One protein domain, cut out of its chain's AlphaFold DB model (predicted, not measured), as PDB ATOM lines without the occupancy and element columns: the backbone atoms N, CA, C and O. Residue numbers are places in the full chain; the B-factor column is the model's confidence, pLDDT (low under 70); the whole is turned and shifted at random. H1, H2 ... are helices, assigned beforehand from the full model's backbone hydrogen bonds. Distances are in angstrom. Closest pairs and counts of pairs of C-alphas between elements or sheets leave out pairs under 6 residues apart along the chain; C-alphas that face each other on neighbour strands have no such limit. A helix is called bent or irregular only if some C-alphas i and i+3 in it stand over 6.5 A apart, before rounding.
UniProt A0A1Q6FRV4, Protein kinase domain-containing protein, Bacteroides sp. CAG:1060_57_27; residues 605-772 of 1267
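AT A GLANCE: This is residues 605 to 772 of the 1267 residues of the protein "Protein kinase domain-containing protein" of Bacteroides sp. CAG:1060_57_27 (UniProt A0A1Q6FRV4). Helix H7 lies in the middle of a compact helical body, with H1 beside it running the other way and H5 and H9 packed on opposite sides of it. H3 crosses H1 and has H4 packed on it, while the long helix H8 folds at a bend into a V beyond H9, and the short H6 lies far out, packed on no helix. The printed part has 168 residues with nine named helices, H1 to H9 in order along the chain, and no named strand; the class is all helix. It is compact, with a radius of gyration of the C-alphas of 15.7 A, and spans 45 by 39 by 24 A.

IN THESE COORDINATES: H1, residues 605 to 621, begins at C-alpha 605 (103.840, 116.657, 160.378) and is 22.5 A long; it is neither bent nor irregular, but only just: C-alphas 618 and 621 are 6.1 A apart. H2 is residues 626 to 632. H3, residues 646 to 656, is 16.3 A long. H4 is residues 665 to 671, H5 residues 678 to 687 and H6 residues 693 to 697. H7, residues 704 to 714, is 15.2 A long. H8, residues 732 to 752, was assigned as one helix by its hydrogen bonds but is bent: C-alphas 741 and 744 are 8.0 A apart. Its arms are H8a, residues 732 to 741, 14.6 A long, and H8b, residues 744 to 752. H9, residues 755 to 763, ends at C-alpha 763 (115.435, 114.847, 147.379).

HOW THE PARTS SIT: H3 and H7 are the hubs, touching four helices each. H1 and H7 touch, closest at the C-alphas of Gly 608 and Val 712, 4.3 A apart, opposite ways at a shallow tilt of 28 degrees. H1 touches H3 with residues 611 to 618 alone, about perpendicular at 77 degrees; the closest C-alphas, of Ala 614 and Val 649, are 4.9 A apart. H7 touches H9, closest at the C-alphas of Ile 706 and Ala 758, 4.7 A apart. H5 touches H7, closest at the C-alphas of Cys 687 and Ala 707, 5.1 A apart. H3 touches H4, closest at the C-alphas of Leu 651 and Tyr 665, 5.9 A apart. H2 and H3 form a helical hairpin and only just touch, with 3 pairs of C-alphas within 8 A; the closest, of Tyr 630 and Ala 646, are 6.0 A apart. H8b and H9 touch only at the corner, closest at the C-alphas of Ala 750 and Leu 756, 5.1 A apart. H8a and H8b stand at a steep tilt of 51 degrees. Every O i to N i+4 pair is within hydrogen-bond range in H2, H4, H5, H6, H7, H8a, H8b and H9, against 12 of 13 in H1 and 6 of 7 in H3.

THE WHOLE: The C-alphas farthest apart, of Gly 674 and Arg 741, are 47.8 A from each other. The printed part has no cut. The links H2 to H3 and H7 to H8 are long; in the latter, residues 721 to 722 pair with 728 to 729, antiparallel. The mean pLDDT of the printed part is 89.7, and no printed residue is under 70.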
ATOM      1  N   GLU A 605     103.142 117.890 160.759       87.56
ATOM      2  CA  GLU A 605     103.840 116.657 160.378       87.56
ATOM      3  C   GLU A 605     102.876 115.471 160.211       87.56
ATOM      4  O   GLU A 605     103.004 114.711 159.254       87.56
ATOM      5  N   GLY A 606     101.869 115.334 161.083       88.50
ATOM      6  CA  GLY A 606     100.822 114.315 160.954       88.50
ATOM      7  C   GLY A 606     100.055 114.426 159.632       88.50
ATOM      8  O   GLY A 606      99.864 113.426 158.935       88.50
ATOM      9  N   ILE A 607      99.717 115.650 159.215       90.44
ATOM     10  CA  ILE A 607      99.104 115.905 157.902       90.44
ATOM     11  C   ILE A 607     100.109 115.623 156.773       90.44
ATOM     12  O   ILE A 607      99.742 115.023 155.763       90.44
ATOM     13  N   GLY A 608     101.390 115.968 156.945       93.94
ATOM     14  CA  GLY A 608     102.464 115.621 156.007       93.94
ATOM     15  C   GLY A 608     102.587 114.107 155.798       93.94
ATOM     16  O   GLY A 608     102.632 113.634 154.666       93.94
ATOM     17  N   LYS A 609     102.528 113.327 156.878       92.62
ATOM     18  CA  LYS A 609     102.506 111.859 156.881       92.62
ATOM     19  C   LYS A 609     101.257 111.297 156.186       92.62
ATOM     20  O   LYS A 609     101.373 110.353 155.405       92.62
ATOM     21  N   MET A 610     100.082 111.900 156.397       92.00
ATOM     22  CA  MET A 610      98.835 111.537 155.704       92.00
ATOM     23  C   MET A 610      98.908 111.833 154.191       92.00
ATOM     24  O   MET A 610      98.532 110.996 153.372       92.00
ATOM     25  N   LEU A 611      99.473 112.978 153.794       95.69
ATOM     26  CA  LEU A 611      99.740 113.307 152.389       95.69
ATOM     27  C   LEU A 611     100.753 112.341 151.758       95.69
ATOM     28  O   LEU A 611     100.547 111.869 150.640       95.69
ATOM     29  N   ASN A 612     101.816 111.983 152.479       95.75
ATOM     30  CA  ASN A 612     102.809 111.020 152.009       95.75
ATOM     31  C   ASN A 612     102.206 109.613 151.840       95.75
ATOM     32  O   ASN A 612     102.585 108.874 150.924       95.75
ATOM     33  N   MET A 613     101.260 109.243 152.704       94.00
ATOM     34  CA  MET A 613     100.485 108.011 152.595       94.00
ATOM     35  C   MET A 613      99.606 108.021 151.337       94.00
ATOM     36  O   MET A 613      99.704 107.105 150.521       94.00
ATOM     37  N   ALA A 614      98.817 109.083 151.143       95.31
ATOM     38  CA  ALA A 614      97.950 109.263 149.979       95.31
ATOM     39  C   ALA A 614      98.740 109.236 148.656       95.31
ATOM     40  O   ALA A 614      98.327 108.569 147.706       95.31
ATOM     41  N   PHE A 615      99.920 109.867 148.615       95.94
ATOM     42  CA  PHE A 615     100.828 109.799 147.468       95.94
ATOM     43  C   PHE A 615     101.230 108.356 147.133       95.94
ATOM     44  O   PHE A 615     101.145 107.944 145.976       95.94
ATOM     45  N   ASN A 616     101.680 107.575 148.123       94.75
ATOM     46  CA  ASN A 616     102.147 106.206 147.880       94.75
ATOM     47  C   ASN A 616     100.995 105.257 147.515       94.75
ATOM     48  O   ASN A 616     101.182 104.375 146.677       94.75
ATOM     49  N   ALA A 617      99.803 105.460 148.078       93.75
ATOM     50  CA  ALA A 617      98.607 104.741 147.657       93.75
ATOM     51  C   ALA A 617      98.288 105.022 146.178       93.75
ATOM     52  O   ALA A 617      98.276 104.102 145.360       93.75
ATOM     53  N   TYR A 618      98.107 106.292 145.816       94.25
ATOM     54  CA  TYR A 618      97.660 106.670 144.478       94.25
ATOM     55  C   TYR A 618      98.737 106.474 143.401       94.25
ATOM     56  O   TYR A 618      98.534 105.729 142.445       94.25
ATOM     57  N   TYR A 619      99.907 107.104 143.551       92.00
ATOM     58  CA  TYR A 619     100.932 107.139 142.502       92.00
ATOM     59  C   TYR A 619     101.835 105.896 142.477       92.00
ATOM     60  O   TYR A 619     102.261 105.495 141.394       92.00
ATOM     61  N   ALA A 620     102.139 105.272 143.625       89.94
ATOM     62  CA  ALA A 620     103.092 104.154 143.683       89.94
ATOM     63  C   ALA A 620     102.433 102.760 143.631       89.94
ATOM     64  O   ALA A 620     102.941 101.883 142.930       89.94
ATOM     65  N   LEU A 621     101.308 102.547 144.329       90.38
ATOM     66  CA  LEU A 621     100.578 101.268 144.325       90.38
ATOM     67  C   LEU A 621      99.564 101.180 143.168       90.38
ATOM     68  O   LEU A 621      99.603 100.228 142.381       90.38
ATOM     69  N   PHE A 622      98.693 102.185 143.030       91.50
ATOM     70  CA  PHE A 622      97.641 102.213 142.002       91.50
ATOM     71  C   PHE A 622      98.028 102.948 140.708       91.50
ATOM     72  O   PHE A 622      97.232 102.994 139.779       91.50
ATOM     73  N   GLN A 623      99.271 103.433 140.591       89.88
ATOM     74  CA  GLN A 623      99.852 103.985 139.353       89.88
ATOM     75  C   GLN A 623      99.053 105.156 138.739       89.88
ATOM     76  O   GLN A 623      99.051 105.340 137.525       89.88
ATOM     77  N   ALA A 624      98.421 105.966 139.594       90.44
ATOM     78  CA  ALA A 624      97.542 107.090 139.255       90.44
ATOM     79  C   ALA A 624      96.210 106.729 138.559       90.44
ATOM     80  O   ALA A 624      95.612 107.583 137.904       90.44
ATOM     81  N   ASP A 625      95.725 105.497 138.731       91.81
ATOM     82  CA  ASP A 625      94.412 105.035 138.263       91.81
ATOM     83  C   ASP A 625      93.390 105.028 139.425       91.81
ATOM     84  O   ASP A 625      93.431 104.155 140.300       91.81
ATOM     85  N   SER A 626      92.468 106.004 139.442       91.31
ATOM     86  CA  SER A 626      91.370 106.072 140.428       91.31
ATOM     87  C   SER A 626      90.428 104.868 140.345       91.31
ATOM     88  O   SER A 626      90.068 104.305 141.379       91.31
ATOM     89  N   ASP A 627      90.037 104.437 139.145       92.62
ATOM     90  CA  ASP A 627      89.054 103.362 138.962       92.62
ATOM     91  C   ASP A 627      89.613 102.024 139.449       92.62
ATOM     92  O   ASP A 627      88.893 101.179 139.990       92.62
ATOM     93  N   ARG A 628      90.919 101.810 139.277       91.75
ATOM     94  CA  ARG A 628      91.650 100.700 139.888       91.75
ATOM     95  C   ARG A 628      91.783 100.872 141.398       91.75
ATOM     96  O   ARG A 628      91.515  99.909 142.112       91.75
ATOM     97  N   MET A 629      92.116 102.068 141.893       92.69
ATOM     98  CA  MET A 629      92.195 102.345 143.332       92.69
ATOM     99  C   MET A 629      90.891 101.986 144.059       92.69
ATOM    100  O   MET A 629      90.951 101.267 145.052       92.69
ATOM    101  N   TYR A 630      89.721 102.411 143.567       89.75
ATOM    102  CA  TYR A 630      88.434 102.083 144.202       89.75
ATOM    103  C   TYR A 630      88.111 100.580 144.150       89.75
ATOM    104  O   TYR A 630      87.708 100.010 145.168       89.75
ATOM    105  N   ARG A 631      88.328  99.915 143.004       89.12
ATOM    106  CA  ARG A 631      88.082  98.465 142.849       89.12
ATOM    107  C   ARG A 631      88.996  97.609 143.726       89.12
ATOM    108  O   ARG A 631      88.554  96.603 144.276       89.12
ATOM    109  N   GLU A 632      90.262  97.990 143.861       90.81
ATOM    110  CA  GLU A 632      91.280  97.199 144.564       90.81
ATOM    111  C   GLU A 632      91.488  97.629 146.033       90.81
ATOM    112  O   GLU A 632      92.182  96.925 146.766       90.81
ATOM    113  N   TRP A 633      90.864  98.720 146.509       89.25
ATOM    114  CA  TRP A 633      91.175  99.347 147.810       89.25
ATOM    115  C   TRP A 633      91.202  98.388 149.002       89.25
ATOM    116  O   TRP A 633      92.088  98.481 149.847       89.25
ATOM    117  N   ALA A 634      90.234  97.472 149.085       83.12
ATOM    118  CA  ALA A 634      90.078  96.574 150.231       83.12
ATOM    119  C   ALA A 634      90.898  95.275 150.131       83.12
ATOM    120  O   ALA A 634      90.860  94.466 151.057       83.12
ATOM    121  N   GLN A 635      91.644  95.054 149.042       85.19
ATOM    122  CA  GLN A 635      92.496  93.871 148.923       85.19
ATOM    123  C   GLN A 635      93.551  93.843 150.034       85.19
ATOM    124  O   GLN A 635      94.120  94.870 150.407       85.19
ATOM    125  N   THR A 636      93.873  92.650 150.534       77.88
ATOM    126  CA  THR A 636      94.850  92.461 151.620       77.88
ATOM    127  C   THR A 636      96.274  92.908 151.261       77.88
ATOM    128  O   THR A 636      97.073  93.166 152.164       77.88
ATOM    129  N   SER A 637      96.554  93.068 149.965       80.12
ATOM    130  CA  SER A 637      97.748  93.682 149.376       80.12
ATOM    131  C   SER A 637      97.893  95.180 149.677       80.12
ATOM    132  O   SER A 637      99.019  95.665 149.764       80.12
ATOM    133  N   ASN A 638      96.794  95.922 149.868       86.62
ATOM    134  CA  ASN A 638      96.836  97.337 150.234       86.62
ATOM    135  C   ASN A 638      97.123  97.484 151.745       86.62
ATOM    136  O   ASN A 638      96.274  97.095 152.559       86.62
ATOM    137  N   PRO A 639      98.263  98.072 152.162       85.81
ATOM    138  CA  PRO A 639      98.573  98.277 153.578       85.81
ATOM    139  C   PRO A 639      97.760  99.416 154.218       85.81
ATOM    140  O   PRO A 639      97.718  99.514 155.442       85.81
ATOM    141  N   TRP A 640      97.102 100.266 153.421       86.31
ATOM    142  CA  TRP A 640      96.360 101.445 153.889       86.31
ATOM    143  C   TRP A 640      94.843 101.239 153.976       86.31
ATOM    144  O   TRP A 640      94.142 102.113 154.479       86.31
ATOM    145  N   ARG A 641      94.336 100.067 153.562       79.50
ATOM    146  CA  ARG A 641      92.897  99.728 153.524       79.50
ATOM    147  C   ARG A 641      92.143  99.932 154.849       79.50
ATOM    148  O   ARG A 641      90.961 100.242 154.827       79.50
ATOM    149  N   ASN A 642      92.838  99.779 155.983       76.06
ATOM    150  CA  ASN A 642      92.294  99.939 157.341       76.06
ATOM    151  C   ASN A 642      92.662 101.299 157.978       76.06
ATOM    152  O   ASN A 642      92.427 101.498 159.172       76.06
ATOM    153  N   VAL A 643      93.299 102.208 157.227       77.94
ATOM    154  CA  VAL A 643      93.727 103.534 157.709       77.94
ATOM    155  C   VAL A 643      92.736 104.613 157.276       77.94
ATOM    156  O   VAL A 643      92.340 105.428 158.106       77.94
ATOM    157  N   CYS A 644      92.302 104.597 156.012       80.12
ATOM    158  CA  CYS A 644      91.263 105.490 155.493       80.12
ATOM    159  C   CYS A 644      90.561 104.926 154.246       80.12
ATOM    160  O   CYS A 644      91.026 103.961 153.634       80.12
ATOM    161  N   ASP A 645      89.486 105.592 153.824       84.19
ATOM    162  CA  ASP A 645      88.830 105.380 152.530       84.19
ATOM    163  C   ASP A 645      89.705 105.796 151.334       84.19
ATOM    164  O   ASP A 645      90.466 106.768 151.400       84.19
ATOM    165  N   ALA A 646      89.466 105.152 150.186       88.69
ATOM    166  CA  ALA A 646      89.961 105.590 148.877       88.69
ATOM    167  C   ALA A 646      89.544 107.038 148.542       88.69
ATOM    168  O   ALA A 646      90.330 107.790 147.965       88.69
ATOM    169  N   SER A 647      88.339 107.459 148.951       89.69
ATOM    170  CA  SER A 647      87.836 108.809 148.674       89.69
ATOM    171  C   SER A 647      88.572 109.901 149.454       89.69
ATOM    172  O   SER A 647      88.727 111.003 148.934       89.69
ATOM    173  N   LEU A 648      89.121 109.610 150.644       90.94
ATOM    174  CA  LEU A 648      90.006 110.560 151.328       90.94
ATOM    175  C   LEU A 648      91.324 110.731 150.556       90.94
ATOM    176  O   LEU A 648      91.767 111.860 150.351       90.94
ATOM    177  N   VAL A 649      91.924 109.634 150.079       93.62
ATOM    178  CA  VAL A 649      93.145 109.689 149.255       93.62
ATOM    179  C   VAL A 649      92.908 110.470 147.967       93.62
ATOM    180  O   VAL A 649      93.708 111.346 147.639       93.62
ATOM    181  N   GLU A 650      91.794 110.230 147.275       93.69
ATOM    182  CA  GLU A 650      91.459 110.981 146.067       93.69
ATOM    183  C   GLU A 650      91.250 112.478 146.347       93.69
ATOM    184  O   GLU A 650      91.781 113.312 145.617       93.69
ATOM    185  N   LEU A 651      90.547 112.845 147.423       94.62
ATOM    186  CA  LEU A 651      90.361 114.248 147.812       94.62
ATOM    187  C   LEU A 651      91.679 114.944 148.169       94.62
ATOM    188  O   LEU A 651      91.854 116.124 147.852       94.62
ATOM    189  N   LEU A 652      92.616 114.234 148.803       95.31
ATOM    190  CA  LEU A 652      93.951 114.748 149.107       95.31
ATOM    191  C   LEU A 652      94.793 114.925 147.836       95.31
ATOM    192  O   LEU A 652      95.382 115.986 147.662       95.31
ATOM    193  N   VAL A 653      94.803 113.954 146.917       95.00
ATOM    194  CA  VAL A 653      95.541 114.057 145.643       95.00
ATOM    195  C   VAL A 653      94.949 115.146 144.741       95.00
ATOM    196  O   VAL A 653      95.672 116.051 144.325       95.00
ATOM    197  N   ARG A 654      93.625 115.150 144.523       93.62
ATOM    198  CA  ARG A 654      92.917 116.192 143.747       93.62
ATOM    199  C   ARG A 654      93.021 117.589 144.372       93.62
ATOM    200  O   ARG A 654      92.707 118.583 143.718       93.62
ATOM    201  N   SER A 655      93.487 117.714 145.619       95.12
ATOM    202  CA  SER A 655      93.801 119.026 146.198       95.12
ATOM    203  C   SER A 655      95.019 119.697 145.549       95.12
ATOM    204  O   SER A 655      95.123 120.920 145.615       95.12
ATOM    205  N   PHE A 656      95.883 118.934 144.870       95.19
ATOM    206  CA  PHE A 656      97.043 119.434 144.122       95.19
ATOM    207  C   PHE A 656      96.756 119.670 142.633       95.19
ATOM    208  O   PHE A 656      97.665 120.037 141.892       95.19
ATOM    209  N   ASP A 657      95.514 119.502 142.171       91.94
ATOM    210  CA  ASP A 657      95.152 119.779 140.781       91.94
ATOM    211  C   ASP A 657      95.372 121.254 140.394       91.94
ATOM    212  O   ASP A 657      95.093 122.176 141.167       91.94
ATOM    213  N   GLU A 658      95.825 121.481 139.157       85.06
ATOM    214  CA  GLU A 658      96.152 122.818 138.653       85.06
ATOM    215  C   GLU A 658      94.930 123.749 138.707       85.06
ATOM    216  O   GLU A 658      93.825 123.394 138.292       85.06
ATOM    217  N   GLY A 659      95.107 124.933 139.298       81.81
ATOM    218  CA  GLY A 659      94.033 125.905 139.537       81.81
ATOM    219  C   GLY A 659      92.988 125.508 140.596       81.81
ATOM    220  O   GLY A 659      92.229 126.372 141.038       81.81
ATOM    221  N   ARG A 660      92.942 124.248 141.061       83.12
ATOM    222  CA  ARG A 660      91.883 123.751 141.962       83.12
ATOM    223  C   ARG A 660      92.162 123.935 143.455       83.12
ATOM    224  O   ARG A 660      91.220 123.825 144.238       83.12
ATOM    225  N   TYR A 661      93.388 124.269 143.880       89.88
ATOM    226  CA  TYR A 661      93.731 124.345 145.313       89.88
ATOM    227  C   TYR A 661      92.752 125.202 146.138       89.88
ATOM    228  O   TYR A 661      92.320 124.780 147.209       89.88
ATOM    229  N   ARG A 662      92.293 126.357 145.629       87.12
ATOM    230  CA  ARG A 662      91.349 127.234 146.358       87.12
ATOM    231  C   ARG A 662      90.006 126.563 146.704       87.12
ATOM    232  O   ARG A 662      89.439 126.886 147.746       87.12
ATOM    233  N   SER A 663      89.514 125.638 145.876       87.06
ATOM    234  CA  SER A 663      88.250 124.892 146.063       87.06
ATOM    235  C   SER A 663      88.454 123.423 146.479       87.06
ATOM    236  O   SER A 663      87.491 122.643 146.560       87.06
ATOM    237  N   SER A 664      89.704 123.049 146.762       91.69
ATOM    238  CA  SER A 664      90.120 121.718 147.203       91.69
ATOM    239  C   SER A 664      89.537 121.308 148.560       91.69
ATOM    240  O   SER A 664      88.968 122.126 149.284       91.69
ATOM    241  N   TYR A 665      89.685 120.028 148.912       93.12
ATOM    242  CA  TYR A 665      89.377 119.562 150.265       93.12
ATOM    243  C   TYR A 665      90.409 120.091 151.268       93.12
ATOM    244  O   TYR A 665      90.014 120.703 152.254       93.12
ATOM    245  N   LEU A 666      91.712 119.967 150.980       93.12
ATOM    246  CA  LEU A 666      92.787 120.368 151.897       93.12
ATOM    247  C   LEU A 666      92.718 121.859 152.292       93.12
ATOM    248  O   LEU A 666      92.824 122.194 153.467       93.12
ATOM    249  N   ASN A 667      92.460 122.759 151.335       91.94
ATOM    250  CA  ASN A 667      92.302 124.192 151.616       91.94
ATOM    251  C   ASN A 667      91.008 124.517 152.384       91.94
ATOM    252  O   ASN A 667      90.978 125.466 153.163       91.94
ATOM    253  N   ARG A 668      89.920 123.758 152.172       90.38
ATOM    254  CA  ARG A 668      88.682 123.921 152.957       90.38
ATOM    255  C   ARG A 668      88.843 123.370 154.378       90.38
ATOM    256  O   ARG A 668      88.380 124.021 155.303       90.38
ATOM    257  N   PHE A 669      89.564 122.260 154.554       90.25
ATOM    258  CA  PHE A 669      89.945 121.726 155.864       90.25
ATOM    259  C   PHE A 669      90.781 122.731 156.665       90.25
ATOM    260  O   PHE A 669      90.462 123.009 157.814       90.25
ATOM    261  N   PHE A 670      91.808 123.353 156.071       88.44
ATOM    262  CA  PHE A 670      92.578 124.368 156.799       88.44
ATOM    263  C   PHE A 670      91.712 125.555 157.245       88.44
ATOM    264  O   PHE A 670      91.892 126.048 158.354       88.44
ATOM    265  N   LYS A 671      90.712 125.953 156.446       83.88
ATOM    266  CA  LYS A 671      89.741 126.986 156.838       83.88
ATOM    267  C   LYS A 671      88.819 126.567 157.987       83.88
ATOM    268  O   LYS A 671      88.507 127.418 158.808       83.88
ATOM    269  N   THR A 672      88.410 125.299 158.095       77.88
ATOM    270  CA  THR A 672      87.610 124.824 159.249       77.88
ATOM    271  C   THR A 672      88.430 124.663 160.534       77.88
ATOM    272  O   THR A 672      87.872 124.300 161.567       77.88
ATOM    273  N   LYS A 673      89.742 124.948 160.495       75.75
ATOM    274  CA  LYS A 673      90.660 124.966 161.649       75.75
ATOM    275  C   LYS A 673      91.250 126.360 161.928       75.75
ATOM    276  O   LYS A 673      92.239 126.464 162.656       75.75
ATOM    277  N   GLY A 674      90.671 127.410 161.339       73.25
ATOM    278  CA  GLY A 674      91.034 128.805 161.588       73.25
ATOM    279  C   GLY A 674      92.533 129.081 161.419       73.25
ATOM    280  O   GLY A 674      93.145 128.768 160.396       73.25
ATOM    281  N   SER A 675      93.138 129.663 162.452       74.19
ATOM    282  CA  SER A 675      94.556 130.040 162.485       74.19
ATOM    283  C   SER A 675      95.536 128.861 162.651       74.19
ATOM    284  O   SER A 675      96.698 128.986 162.255       74.19
ATOM    285  N   ARG A 676      95.087 127.701 163.168       75.12
ATOM    286  CA  ARG A 676      95.932 126.558 163.598       75.12
ATOM    287  C   ARG A 676      96.929 126.069 162.546       75.12
ATOM    288  O   ARG A 676      98.034 125.664 162.896       75.12
ATOM    289  N   PHE A 677      96.533 126.079 161.274       84.38
ATOM    290  CA  PHE A 677      97.332 125.563 160.158       84.38
ATOM    291  C   PHE A 677      97.709 126.645 159.132       84.38
ATOM    292  O   PHE A 677      97.948 126.337 157.964       84.38
ATOM    293  N   GLY A 678      97.754 127.923 159.532       84.25
ATOM    294  CA  GLY A 678      97.981 129.043 158.607       84.25
ATOM    295  C   GLY A 678      99.272 128.931 157.782       84.25
ATOM    296  O   GLY A 678      99.258 129.189 156.577       84.25
ATOM    297  N   SER A 679     100.374 128.474 158.386       87.88
ATOM    298  CA  SER A 679     101.645 128.271 157.674       87.88
ATOM    299  C   SER A 679     101.605 127.066 156.727       87.88
ATOM    300  O   SER A 679     102.120 127.156 155.614       87.88
ATOM    301  N   GLN A 680     100.942 125.968 157.105       92.38
ATOM    302  CA  GLN A 680     100.729 124.810 156.230       92.38
ATOM    303  C   GLN A 680      99.807 125.152 155.046       92.38
ATOM    304  O   GLN A 680     100.063 124.721 153.920       92.38
ATOM    305  N   ALA A 681      98.771 125.961 155.271       91.06
ATOM    306  CA  ALA A 681      97.858 126.425 154.229       91.06
ATOM    307  C   ALA A 681      98.579 127.297 153.191       91.06
ATOM    308  O   ALA A 681      98.487 127.031 151.991       91.06
ATOM    309  N   GLU A 682      99.360 128.285 153.636       92.38
ATOM    310  CA  GLU A 682     100.154 129.131 152.739       92.38
ATOM    311  C   GLU A 682     101.301 128.357 152.059       92.38
ATOM    312  O   GLU A 682     101.566 128.586 150.878       92.38
ATOM    313  N   TRP A 683     101.925 127.377 152.727       94.31
ATOM    314  CA  TRP A 683     102.941 126.518 152.104       94.31
ATOM    315  C   TRP A 683     102.365 125.616 151.003       94.31
ATOM    316  O   TRP A 683     102.931 125.530 149.913       94.31
ATOM    317  N   ALA A 684     101.223 124.964 151.246       94.25
ATOM    318  CA  ALA A 684     100.558 124.133 150.243       94.25
ATOM    319  C   ALA A 684     100.034 124.979 149.066       94.25
ATOM    320  O   ALA A 684     100.215 124.612 147.904       94.25
ATOM    321  N   LYS A 685      99.477 126.163 149.351       93.62
ATOM    322  CA  LYS A 685      99.107 127.181 148.355       93.62
ATOM    323  C   LYS A 685     100.303 127.583 147.483       93.62
ATOM    324  O   LYS A 685     100.177 127.537 146.264       93.62
ATOM    325  N   PHE A 686     101.460 127.893 148.075       92.38
ATOM    326  CA  PHE A 686     102.704 128.171 147.346       92.38
ATOM    327  C   PHE A 686     103.154 126.973 146.495       92.38
ATOM    328  O   PHE A 686     103.452 127.128 145.312       92.38
ATOM    329  N   CYS A 687     103.131 125.759 147.052       92.75
ATOM    330  CA  CYS A 687     103.498 124.551 146.313       92.75
ATOM    331  C   CYS A 687     102.569 124.273 145.117       92.75
ATOM    332  O   CYS A 687     103.036 123.721 144.124       92.75
ATOM    333  N   THR A 688     101.296 124.672 145.183       93.88
ATOM    334  CA  THR A 688     100.311 124.522 144.090       93.88
ATOM    335  C   THR A 688     100.227 125.703 143.113       93.88
ATOM    336  O   THR A 688      99.413 125.659 142.189       93.88
ATOM    337  N   ASP A 689     101.071 126.735 143.236       91.44
ATOM    338  CA  ASP A 689     101.180 127.777 142.206       91.44
ATOM    339  C   ASP A 689     102.131 127.351 141.073       91.44
ATOM    340  O   ASP A 689     103.271 127.816 140.936       91.44
ATOM    341  N   TYR A 690     101.637 126.448 140.223       90.56
ATOM    342  CA  TYR A 690     102.292 126.014 138.982       90.56
ATOM    343  C   TYR A 690     102.540 127.176 138.000       90.56
ATOM    344  O   TYR A 690     103.446 127.114 137.172       90.56
ATOM    345  N   SER A 691     101.753 128.252 138.112       87.00
ATOM    346  CA  SER A 691     101.852 129.473 137.308       87.00
ATOM    347  C   SER A 691     102.872 130.496 137.819       87.00
ATOM    348  O   SER A 691     103.162 131.450 137.093       87.00
ATOM    349  N   SER A 692     103.433 130.321 139.018       87.56
ATOM    350  CA  SER A 692     104.391 131.263 139.609       87.56
ATOM    351  C   SER A 692     105.625 131.475 138.732       87.56
ATOM    352  O   SER A 692     106.100 130.571 138.043       87.56
ATOM    353  N   ASP A 693     106.194 132.680 138.772       83.81
ATOM    354  CA  ASP A 693     107.408 132.999 138.013       83.81
ATOM    355  C   ASP A 693     108.625 132.163 138.432       83.81
ATOM    356  O   ASP A 693     109.474 131.887 137.591       83.81
ATOM    357  N   ASP A 694     108.682 131.704 139.684       80.19
ATOM    358  CA  ASP A 694     109.692 130.757 140.167       80.19
ATOM    359  C   ASP A 694     109.597 129.417 139.411       80.19
ATOM    360  O   ASP A 694     110.488 129.062 138.631       80.19
ATOM    361  N   ASN A 695     108.459 128.723 139.530       84.12
ATOM    362  CA  ASN A 695     108.225 127.443 138.855       84.12
ATOM    363  C   ASN A 695     108.303 127.582 137.319       84.12
ATOM    364  O   ASN A 695     108.860 126.721 136.634       84.12
ATOM    365  N   ARG A 696     107.841 128.708 136.755       81.94
ATOM    366  CA  ARG A 696     107.940 128.984 135.313       81.94
ATOM    367  C   ARG A 696     109.354 129.291 134.819       81.94
ATOM    368  O   ARG A 696     109.566 129.131 133.616       81.94
ATOM    369  N   ARG A 697     110.323 129.649 135.670       82.06
ATOM    370  CA  ARG A 697     111.729 129.917 135.279       82.06
ATOM    371  C   ARG A 697     112.690 128.753 135.570       82.06
ATOM    372  O   ARG A 697     113.690 128.621 134.870       82.06
ATOM    373  N   LYS A 698     112.380 127.896 136.547       87.12
ATOM    374  CA  LYS A 698     113.205 126.754 136.993       87.12
ATOM    375  C   LYS A 698     113.522 125.689 135.928       87.12
ATOM    376  O   LYS A 698     112.776 125.480 134.971       87.12
ATOM    377  N   TYR A 699     114.618 124.957 136.133       87.75
ATOM    378  CA  TYR A 699     115.014 123.797 135.322       87.75
ATOM    379  C   TYR A 699     114.583 122.459 135.941       87.75
ATOM    380  O   TYR A 699     114.804 122.203 137.120       87.75
ATOM    381  N   GLY A 700     114.060 121.561 135.109       86.81
ATOM    382  CA  GLY A 700     113.304 120.388 135.554       86.81
ATOM    383  C   GLY A 700     111.799 120.626 135.389       86.81
ATOM    384  O   GLY A 700     111.390 121.761 135.136       86.81
ATOM    385  N   PRO A 701     110.958 119.584 135.475       87.38
ATOM    386  CA  PRO A 701     109.517 119.752 135.472       87.38
ATOM    387  C   PRO A 701     109.008 119.941 136.907       87.38
ATOM    388  O   PRO A 701     109.585 119.418 137.861       87.38
ATOM    389  N   TYR A 702     107.893 120.646 137.044       90.94
ATOM    390  CA  TYR A 702     107.206 120.857 138.311       90.94
ATOM    391  C   TYR A 702     105.717 120.585 138.082       90.94
ATOM    392  O   TYR A 702     105.126 121.155 137.168       90.94
ATOM    393  N   ASN A 703     105.139 119.645 138.829       90.81
ATOM    394  CA  ASN A 703     103.801 119.094 138.587       90.81
ATOM    395  C   ASN A 703     103.145 118.624 139.900       90.81
ATOM    396  O   ASN A 703     103.780 118.654 140.955       90.81
ATOM    397  N   GLN A 704     101.889 118.176 139.840       93.56
ATOM    398  CA  GLN A 704     101.092 117.788 141.019       93.56
ATOM    399  C   GLN A 704     101.793 116.770 141.947       93.56
ATOM    400  O   GLN A 704     101.885 117.042 143.146       93.56
ATOM    401  N   PRO A 705     102.372 115.658 141.438       94.31
ATOM    402  CA  PRO A 705     103.188 114.748 142.247       94.31
ATOM    403  C   PRO A 705     104.337 115.434 143.009       94.31
ATOM    404  O   PRO A 705     104.570 115.135 144.182       94.31
ATOM    405  N   ILE A 706     105.057 116.356 142.360       94.62
ATOM    406  CA  ILE A 706     106.190 117.084 142.956       94.62
ATOM    407  C   ILE A 706     105.695 118.087 144.004       94.62
ATOM    408  O   ILE A 706     106.224 118.115 145.113       94.62
ATOM    409  N   ALA A 707     104.650 118.857 143.694       94.88
ATOM    410  CA  ALA A 707     104.029 119.796 144.626       94.88
ATOM    411  C   ALA A 707     103.504 119.096 145.891       94.88
ATOM    412  O   ALA A 707     103.698 119.598 146.999       94.88
ATOM    413  N   MET A 708     102.908 117.907 145.744       95.94
ATOM    414  CA  MET A 708     102.448 117.086 146.865       95.94
ATOM    415  C   MET A 708     103.621 116.644 147.756       95.94
ATOM    416  O   MET A 708     103.596 116.891 148.959       95.94
ATOM    417  N   MET A 709     104.691 116.079 147.183       95.56
ATOM    418  CA  MET A 709     105.881 115.660 147.946       95.56
ATOM    419  C   MET A 709     106.655 116.833 148.578       95.56
ATOM    420  O   MET A 709     107.179 116.713 149.686       95.56
ATOM    421  N   LYS A 710     106.685 118.001 147.931       95.19
ATOM    422  CA  LYS A 710     107.263 119.235 148.487       95.19
ATOM    423  C   LYS A 710     106.420 119.789 149.644       95.19
ATOM    424  O   LYS A 710     106.958 120.331 150.611       95.19
ATOM    425  N   THR A 711     105.102 119.597 149.582       96.44
ATOM    426  CA  THR A 711     104.177 119.927 150.675       96.44
ATOM    427  C   THR A 711     104.394 119.006 151.876       96.44
ATOM    428  O   THR A 711     104.538 119.511 152.982       96.44
ATOM    429  N   VAL A 712     104.535 117.689 151.662       96.75
ATOM    430  CA  VAL A 712     104.927 116.716 152.707       96.75
ATOM    431  C   VAL A 712     106.179 117.185 153.456       96.75
ATOM    432  O   VAL A 712     106.165 117.263 154.684       96.75
ATOM    433  N   SER A 713     107.231 117.554 152.715       94.44
ATOM    434  CA  SER A 713     108.504 117.985 153.300       94.44
ATOM    435  C   SER A 713     108.399 119.296 154.083       94.44
ATOM    436  O   SER A 713     108.870 119.361 155.216       94.44
ATOM    437  N   GLY A 714     107.748 120.327 153.532       91.69
ATOM    438  CA  GLY A 714     107.573 121.608 154.233       91.69
ATOM    439  C   GLY A 714     106.566 121.567 155.389       91.69
ATOM    440  O   GLY A 714     106.533 122.482 156.204       91.69
ATOM    441  N   PHE A 715     105.778 120.494 155.509       93.50
ATOM    442  CA  PHE A 715     104.958 120.215 156.694       93.50
ATOM    443  C   PHE A 715     105.765 119.554 157.832       93.50
ATOM    444  O   PHE A 715     105.219 119.331 158.910       93.50
ATOM    445  N   GLY A 716     107.051 119.260 157.609       89.94
ATOM    446  CA  GLY A 716     107.974 118.670 158.582       89.94
ATOM    447  C   GLY A 716     108.180 117.160 158.432       89.94
ATOM    448  O   GLY A 716     109.073 116.609 159.070       89.94
ATOM    449  N   HIS A 717     107.404 116.479 157.584       93.69
ATOM    450  CA  HIS A 717     107.515 115.029 157.424       93.69
ATOM    451  C   HIS A 717     108.577 114.660 156.379       93.69
ATOM    452  O   HIS A 717     108.648 115.263 155.310       93.69
ATOM    453  N   THR A 718     109.400 113.643 156.651       93.88
ATOM    454  CA  THR A 718     110.440 113.201 155.704       93.88
ATOM    455  C   THR A 718     109.805 112.448 154.527       93.88
ATOM    456  O   THR A 718     109.187 111.415 154.772       93.88
ATOM    457  N   PRO A 719     109.981 112.882 153.260       94.81
ATOM    458  CA  PRO A 719     109.378 112.216 152.106       94.81
ATOM    459  C   PRO A 719     109.805 110.747 151.959       94.81
ATOM    460  O   PRO A 719     110.953 110.445 151.625       94.81
ATOM    461  N   GLU A 720     108.868 109.819 152.148       95.00
ATOM    462  CA  GLU A 720     109.061 108.376 151.975       95.00
ATOM    463  C   GLU A 720     108.504 107.888 150.630       95.00
ATOM    464  O   GLU A 720     107.355 108.179 150.288       95.00
ATOM    465  N   TYR A 721     109.256 107.064 149.898       95.19
ATOM    466  CA  TYR A 721     108.732 106.307 148.756       95.19
ATOM    467  C   TYR A 721     108.597 104.825 149.119       95.19
ATOM    468  O   TYR A 721     109.564 104.210 149.573       95.19
ATOM    469  N   ARG A 722     107.417 104.234 148.890       92.81
ATOM    470  CA  ARG A 722     107.149 102.805 149.097       92.81
ATOM    471  C   ARG A 722     106.998 102.080 147.761       92.81
ATOM    472  O   ARG A 722     106.145 102.418 146.948       92.81
ATOM    473  N   PHE A 723     107.802 101.042 147.558       90.12
ATOM    474  CA  PHE A 723     107.683 100.137 146.419       90.12
ATOM    475  C   PHE A 723     106.547  99.114 146.624       90.12
ATOM    476  O   PHE A 723     106.232  98.785 147.769       90.12
ATOM    477  N   PRO A 724     105.955  98.559 145.545       83.38
ATOM    478  CA  PRO A 724     104.892  97.551 145.648       83.38
ATOM    479  C   PRO A 724     105.284  96.253 146.377       83.38
ATOM    480  O   PRO A 724     104.407  95.528 146.829       83.38
ATOM    481  N   ASP A 725     106.582  95.968 146.533       85.19
ATOM    482  CA  ASP A 725     107.096  94.865 147.367       85.19
ATOM    483  C   ASP A 725     107.115  95.182 148.881       85.19
ATOM    484  O   ASP A 725     107.589  94.386 149.688       85.19
ATOM    485  N   GLY A 726     106.610  96.356 149.273       86.12
ATOM    486  CA  GLY A 726     106.556  96.839 150.647       86.12
ATOM    487  C   GLY A 726     107.782  97.644 151.089       86.12
ATOM    488  O   GLY A 726     107.685  98.335 152.109       86.12
ATOM    489  N   THR A 727     108.895  97.620 150.344       90.62
ATOM    490  CA  THR A 727     110.141  98.320 150.709       90.62
ATOM    491  C   THR A 727     109.944  99.833 150.751       90.62
ATOM    492  O   THR A 727     109.394 100.419 149.822       90.62
ATOM    493  N   VAL A 728     110.453 100.483 151.800       93.31
ATOM    494  CA  VAL A 728     110.427 101.945 151.963       93.31
ATOM    495  C   VAL A 728     111.830 102.527 151.805       93.31
ATOM    496  O   VAL A 728     112.786 102.005 152.384       93.31
ATOM    497  N   VAL A 729     111.951 103.632 151.070       94.62
ATOM    498  CA  VAL A 729     113.173 104.446 150.979       94.62
ATOM    499  C   VAL A 729     112.890 105.890 151.405       94.62
ATOM    500  O   VAL A 729     111.839 106.443 151.090       94.62
ATOM    501  N   ARG A 730     113.828 106.480 152.155       94.50
ATOM    502  CA  ARG A 730     113.754 107.851 152.713       94.50
ATOM    503  C   ARG A 730     114.864 108.764 152.193       94.50
ATOM    504  O   ARG A 730     114.731 109.980 152.203       94.50
ATOM    505  N   ASP A 731     115.944 108.146 151.730       94.25
ATOM    506  CA  ASP A 731     117.209 108.740 151.325       94.25
ATOM    507  C   ASP A 731     117.688 108.150 149.986       94.25
ATOM    508  O   ASP A 731     117.419 106.988 149.658       94.25
ATOM    509  N   ILE A 732     118.484 108.914 149.232       94.81
ATOM    510  CA  ILE A 732     119.117 108.436 147.989       94.81
ATOM    511  C   ILE A 732     119.971 107.176 148.228       94.81
ATOM    512  O   ILE A 732     119.960 106.248 147.415       94.81
ATOM    513  N   ALA A 733     120.659 107.080 149.371       93.88
ATOM    514  CA  ALA A 733     121.441 105.890 149.701       93.88
ATOM    515  C   ALA A 733     120.552 104.656 149.974       93.88
ATOM    516  O   ALA A 733     120.974 103.533 149.691       93.88
ATOM    517  N   GLY A 734     119.313 104.832 150.443       92.88
ATOM    518  CA  GLY A 734     118.295 103.785 150.555       92.88
ATOM    519  C   GLY A 734     117.844 103.270 149.198       92.88
ATOM    520  O   GLY A 734     117.857 102.056 148.978       92.88
ATOM    521  N   LEU A 735     117.556 104.178 148.263       94.38
ATOM    522  CA  LEU A 735     117.256 103.822 146.874       94.38
ATOM    523  C   LEU A 735     118.405 103.019 146.238       94.38
ATOM    524  O   LEU A 735     118.163 102.000 145.593       94.38
ATOM    525  N   ASP A 736     119.661 103.398 146.482       93.94
ATOM    526  CA  ASP A 736     120.822 102.666 145.963       93.94
ATOM    527  C   ASP A 736     121.111 101.341 146.678       93.94
ATOM    528  O   ASP A 736     121.719 100.449 146.080       93.94
ATOM    529  N   ARG A 737     120.697 101.169 147.941       93.69
ATOM    530  CA  ARG A 737     120.703  99.859 148.622       93.69
ATOM    531  C   ARG A 737     119.638  98.935 148.018       93.69
ATOM    532  O   ARG A 737     119.928  97.768 147.760       93.69
ATOM    533  N   TYR A 738     118.443  99.458 147.741       92.56
ATOM    534  CA  TYR A 738     117.331  98.722 147.132       92.56
ATOM    535  C   TYR A 738     117.638  98.283 145.689       92.56
ATOM    536  O   TYR A 738     117.605  97.088 145.377       92.56
ATOM    537  N   ARG A 739     118.038  99.230 144.827       93.00
ATOM    538  CA  ARG A 739     118.381  98.985 143.413       93.00
ATOM    539  C   ARG A 739     119.472  97.927 143.236       93.00
ATOM    540  O   ARG A 739     119.367  97.116 142.323       93.00
ATOM    541  N   ARG A 740     120.495  97.916 144.103       90.75
ATOM    542  CA  ARG A 740     121.617  96.956 144.040       90.75
ATOM    543  C   ARG A 740     121.279  95.545 144.526       90.75
ATOM    544  O   ARG A 740     121.992  94.621 144.154       90.75
ATOM    545  N   ARG A 741     120.242  95.364 145.354       86.88
ATOM    546  CA  ARG A 741     119.829  94.036 145.849       86.88
ATOM    547  C   ARG A 741     118.911  93.306 144.870       86.88
ATOM    548  O   ARG A 741     119.118  92.128 144.610       86.88
ATOM    549  N   SER A 742     117.899  94.000 144.357       76.12
ATOM    550  CA  SER A 742     116.859  93.416 143.488       76.12
ATOM    551  C   SER A 742     115.984  94.470 142.801       76.12
ATOM    552  O   SER A 742     115.514  94.264 141.684       76.12
ATOM    553  N   GLY A 743     115.794  95.631 143.436       83.69
ATOM    554  CA  GLY A 743     114.801  96.641 143.067       83.69
ATOM    555  C   GLY A 743     115.007  97.390 141.746       83.69
ATOM    556  O   GLY A 743     114.245  98.305 141.449       83.69
ATOM    557  N   ALA A 744     116.016  97.058 140.935       86.38
ATOM    558  CA  ALA A 744     116.335  97.791 139.705       86.38
ATOM    559  C   ALA A 744     115.195  97.787 138.662       86.38
ATOM    560  O   ALA A 744     115.017  98.773 137.948       86.38
ATOM    561  N   ALA A 745     114.409  96.707 138.579       86.44
ATOM    562  CA  ALA A 745     113.243  96.639 137.694       86.44
ATOM    563  C   ALA A 745     112.062  97.467 138.234       86.44
ATOM    564  O   ALA A 745     111.471  98.249 137.490       86.44
ATOM    565  N   ALA A 746     111.769  97.366 139.534       86.56
ATOM    566  CA  ALA A 746     110.711  98.138 140.186       86.56
ATOM    567  C   ALA A 746     111.002  99.650 140.166       86.56
ATOM    568  O   ALA A 746     110.122 100.439 139.834       86.56
ATOM    569  N   ALA A 747     112.252 100.058 140.414       87.69
ATOM    570  CA  ALA A 747     112.695 101.448 140.289       87.69
ATOM    571  C   ALA A 747     112.525 101.999 138.863       87.69
ATOM    572  O   ALA A 747     112.184 103.167 138.697       87.69
ATOM    573  N   ARG A 748     112.703 101.164 137.829       88.81
ATOM    574  CA  ARG A 748     112.464 101.558 136.434       88.81
ATOM    575  C   ARG A 748     110.991 101.873 136.178       88.81
ATOM    576  O   ARG A 748     110.690 102.946 135.662       88.81
ATOM    577  N   VAL A 749     110.093 100.968 136.575       85.62
ATOM    578  CA  VAL A 749     108.636 101.161 136.452       85.62
ATOM    579  C   VAL A 749     108.191 102.379 137.265       85.62
ATOM    580  O   VAL A 749     107.459 103.223 136.765       85.62
ATOM    581  N   ALA A 750     108.720 102.549 138.477       87.38
ATOM    582  CA  ALA A 750     108.408 103.683 139.340       87.38
ATOM    583  C   ALA A 750     108.843 105.052 138.766       87.38
ATOM    584  O   ALA A 750     108.195 106.061 139.048       87.38
ATOM    585  N   VAL A 751     109.905 105.111 137.946       89.19
ATOM    586  CA  VAL A 751     110.240 106.316 137.157       89.19
ATOM    587  C   VAL A 751     109.276 106.487 135.980       89.19
ATOM    588  O   VAL A 751     108.812 107.600 135.749       89.19
ATOM    589  N   GLN A 752     108.934 105.409 135.264       85.56
ATOM    590  CA  GLN A 752     107.988 105.451 134.138       85.56
ATOM    591  C   GLN A 752     106.585 105.931 134.561       85.56
ATOM    592  O   GLN A 752     105.970 106.702 133.833       85.56
ATOM    593  N   CYS A 753     106.115 105.554 135.754       80.75
ATOM    594  CA  CYS A 753     104.859 106.027 136.352       80.75
ATOM    595  C   CYS A 753     104.946 107.444 136.964       80.75
ATOM    596  O   CYS A 753     103.998 107.888 137.605       80.75
ATOM    597  N   GLY A 754     106.082 108.146 136.866       85.12
ATOM    598  CA  GLY A 754     106.277 109.494 137.424       85.12
ATOM    599  C   GLY A 754     106.382 109.580 138.958       85.12
ATOM    600  O   GLY A 754     106.894 110.567 139.485       85.12
ATOM    601  N   ALA A 755     105.976 108.544 139.694       87.88
ATOM    602  CA  ALA A 755     105.947 108.539 141.156       87.88
ATOM    603  C   ALA A 755     107.352 108.683 141.782       87.88
ATOM    604  O   ALA A 755     107.583 109.559 142.618       87.88
ATOM    605  N   LEU A 756     108.330 107.883 141.338       92.06
ATOM    606  CA  LEU A 756     109.712 107.986 141.832       92.06
ATOM    607  C   LEU A 756     110.442 109.207 141.255       92.06
ATOM    608  O   LEU A 756     111.314 109.760 141.918       92.06
ATOM    609  N   HIS A 757     110.053 109.671 140.062       91.31
ATOM    610  CA  HIS A 757     110.510 110.949 139.504       91.31
ATOM    611  C   HIS A 757     110.145 112.111 140.449       91.31
ATOM    612  O   HIS A 757     110.959 113.006 140.675       91.31
ATOM    613  N   ALA A 758     108.940 112.110 141.023       94.38
ATOM    614  CA  ALA A 758     108.498 113.174 141.920       94.38
ATOM    615  C   ALA A 758     109.204 113.153 143.282       94.38
ATOM    616  O   ALA A 758     109.680 114.189 143.743       94.38
ATOM    617  N   TRP A 759     109.349 111.968 143.886       95.88
ATOM    618  CA  TRP A 759     110.126 111.803 145.118       95.88
ATOM    619  C   TRP A 759     111.595 112.216 144.926       95.88
ATOM    620  O   TRP A 759     112.133 112.967 145.738       95.88
ATOM    621  N   LEU A 760     112.228 111.813 143.814       95.44
ATOM    622  CA  LEU A 760     113.601 112.218 143.489       95.44
ATOM    623  C   LEU A 760     113.748 113.745 143.371       95.44
ATOM    624  O   LEU A 760     114.757 114.275 143.820       95.44
ATOM    625  N   ALA A 761     112.773 114.469 142.809       94.50
ATOM    626  CA  ALA A 761     112.868 115.926 142.667       94.50
ATOM    627  C   ALA A 761     112.974 116.641 144.029       94.50
ATOM    628  O   ALA A 761     113.769 117.568 144.181       94.50
ATOM    629  N   VAL A 762     112.229 116.169 145.033       94.94
ATOM    630  CA  VAL A 762     112.212 116.732 146.398       94.94
ATOM    631  C   VAL A 762     113.417 116.274 147.236       94.94
ATOM    632  O   VAL A 762     113.766 116.918 148.215       94.94
ATOM    633  N   GLN A 763     114.124 115.220 146.820       94.75
ATOM    634  CA  GLN A 763     115.435 114.847 147.379       94.75
ATOM    635  C   GLN A 763     116.592 115.703 146.815       94.75
ATOM    636  O   GLN A 763     117.695 115.672 147.358       94.75
ATOM    637  N   TYR A 764     116.354 116.461 145.736       94.75
ATOM    638  CA  TYR A 764     117.338 117.315 145.064       94.75
ATOM    639  C   TYR A 764     116.843 118.772 144.953       94.75
ATOM    640  O   TYR A 764     116.902 119.508 145.933       94.75
ATOM    641  N   GLN A 765     116.403 119.224 143.772       92.31
ATOM    642  CA  GLN A 765     116.199 120.647 143.469       92.31
ATOM    643  C   GLN A 765     114.936 121.265 144.090       92.31
ATOM    644  O   GLN A 765     114.894 122.471 144.299       92.31
ATOM    645  N   GLU A 766     113.924 120.461 144.427       93.69
ATOM    646  CA  GLU A 766     112.709 120.916 145.127       93.69
ATOM    647  C   GLU A 766     112.721 120.574 146.630       93.69
ATOM    648  O   GLU A 766     111.674 120.594 147.276       93.69
ATOM    649  N   ASN A 767     113.896 120.274 147.196       92.31
ATOM    650  CA  ASN A 767     114.089 120.107 148.637       92.31
ATOM    651  C   ASN A 767     113.904 121.459 149.366       92.31
ATOM    652  O   ASN A 767     114.709 122.366 149.143       92.31
ATOM    653  N   PRO A 768     112.911 121.618 150.267       90.38
ATOM    654  CA  PRO A 768     112.692 122.872 150.997       90.38
ATOM    655  C   PRO A 768     113.847 123.274 151.927       90.38
ATOM    656  O   PRO A 768     113.973 124.447 152.259       90.38
ATOM    657  N   GLY A 769     114.678 122.313 152.349       87.12
ATOM    658  CA  GLY A 769     115.844 122.527 153.209       87.12
ATOM    659  C   GLY A 769     117.177 122.654 152.463       87.12
ATOM    660  O   GLY A 769     118.226 122.598 153.103       87.12
ATOM    661  N   ALA A 770     117.178 122.770 151.130       89.25
ATOM    662  CA  ALA A 770     118.409 122.981 150.370       89.25
ATOM    663  C   ALA A 770     118.909 124.432 150.478       89.25
ATOM    664  O   ALA A 770     118.148 125.381 150.290       89.25
ATOM    665  N   ASP A 771     120.216 124.611 150.698       88.88
ATOM    666  CA  ASP A 771     120.855 125.922 150.578       88.88
ATOM    667  C   ASP A 771     120.927 126.347 149.102       88.88
ATOM    668  O   ASP A 771     121.717 125.824 148.310       88.88
ATOM    669  N   LEU A 772     120.076 127.310 148.740       88.94
ATOM    670  CA  LEU A 772     120.023 127.915 147.412       88.94
ATOM    671  C   LEU A 772     120.749 129.273 147.335       88.94
ATOM    672  O   LEU A 772     120.688 129.927 146.296       88.94
TER     673      LEU A 772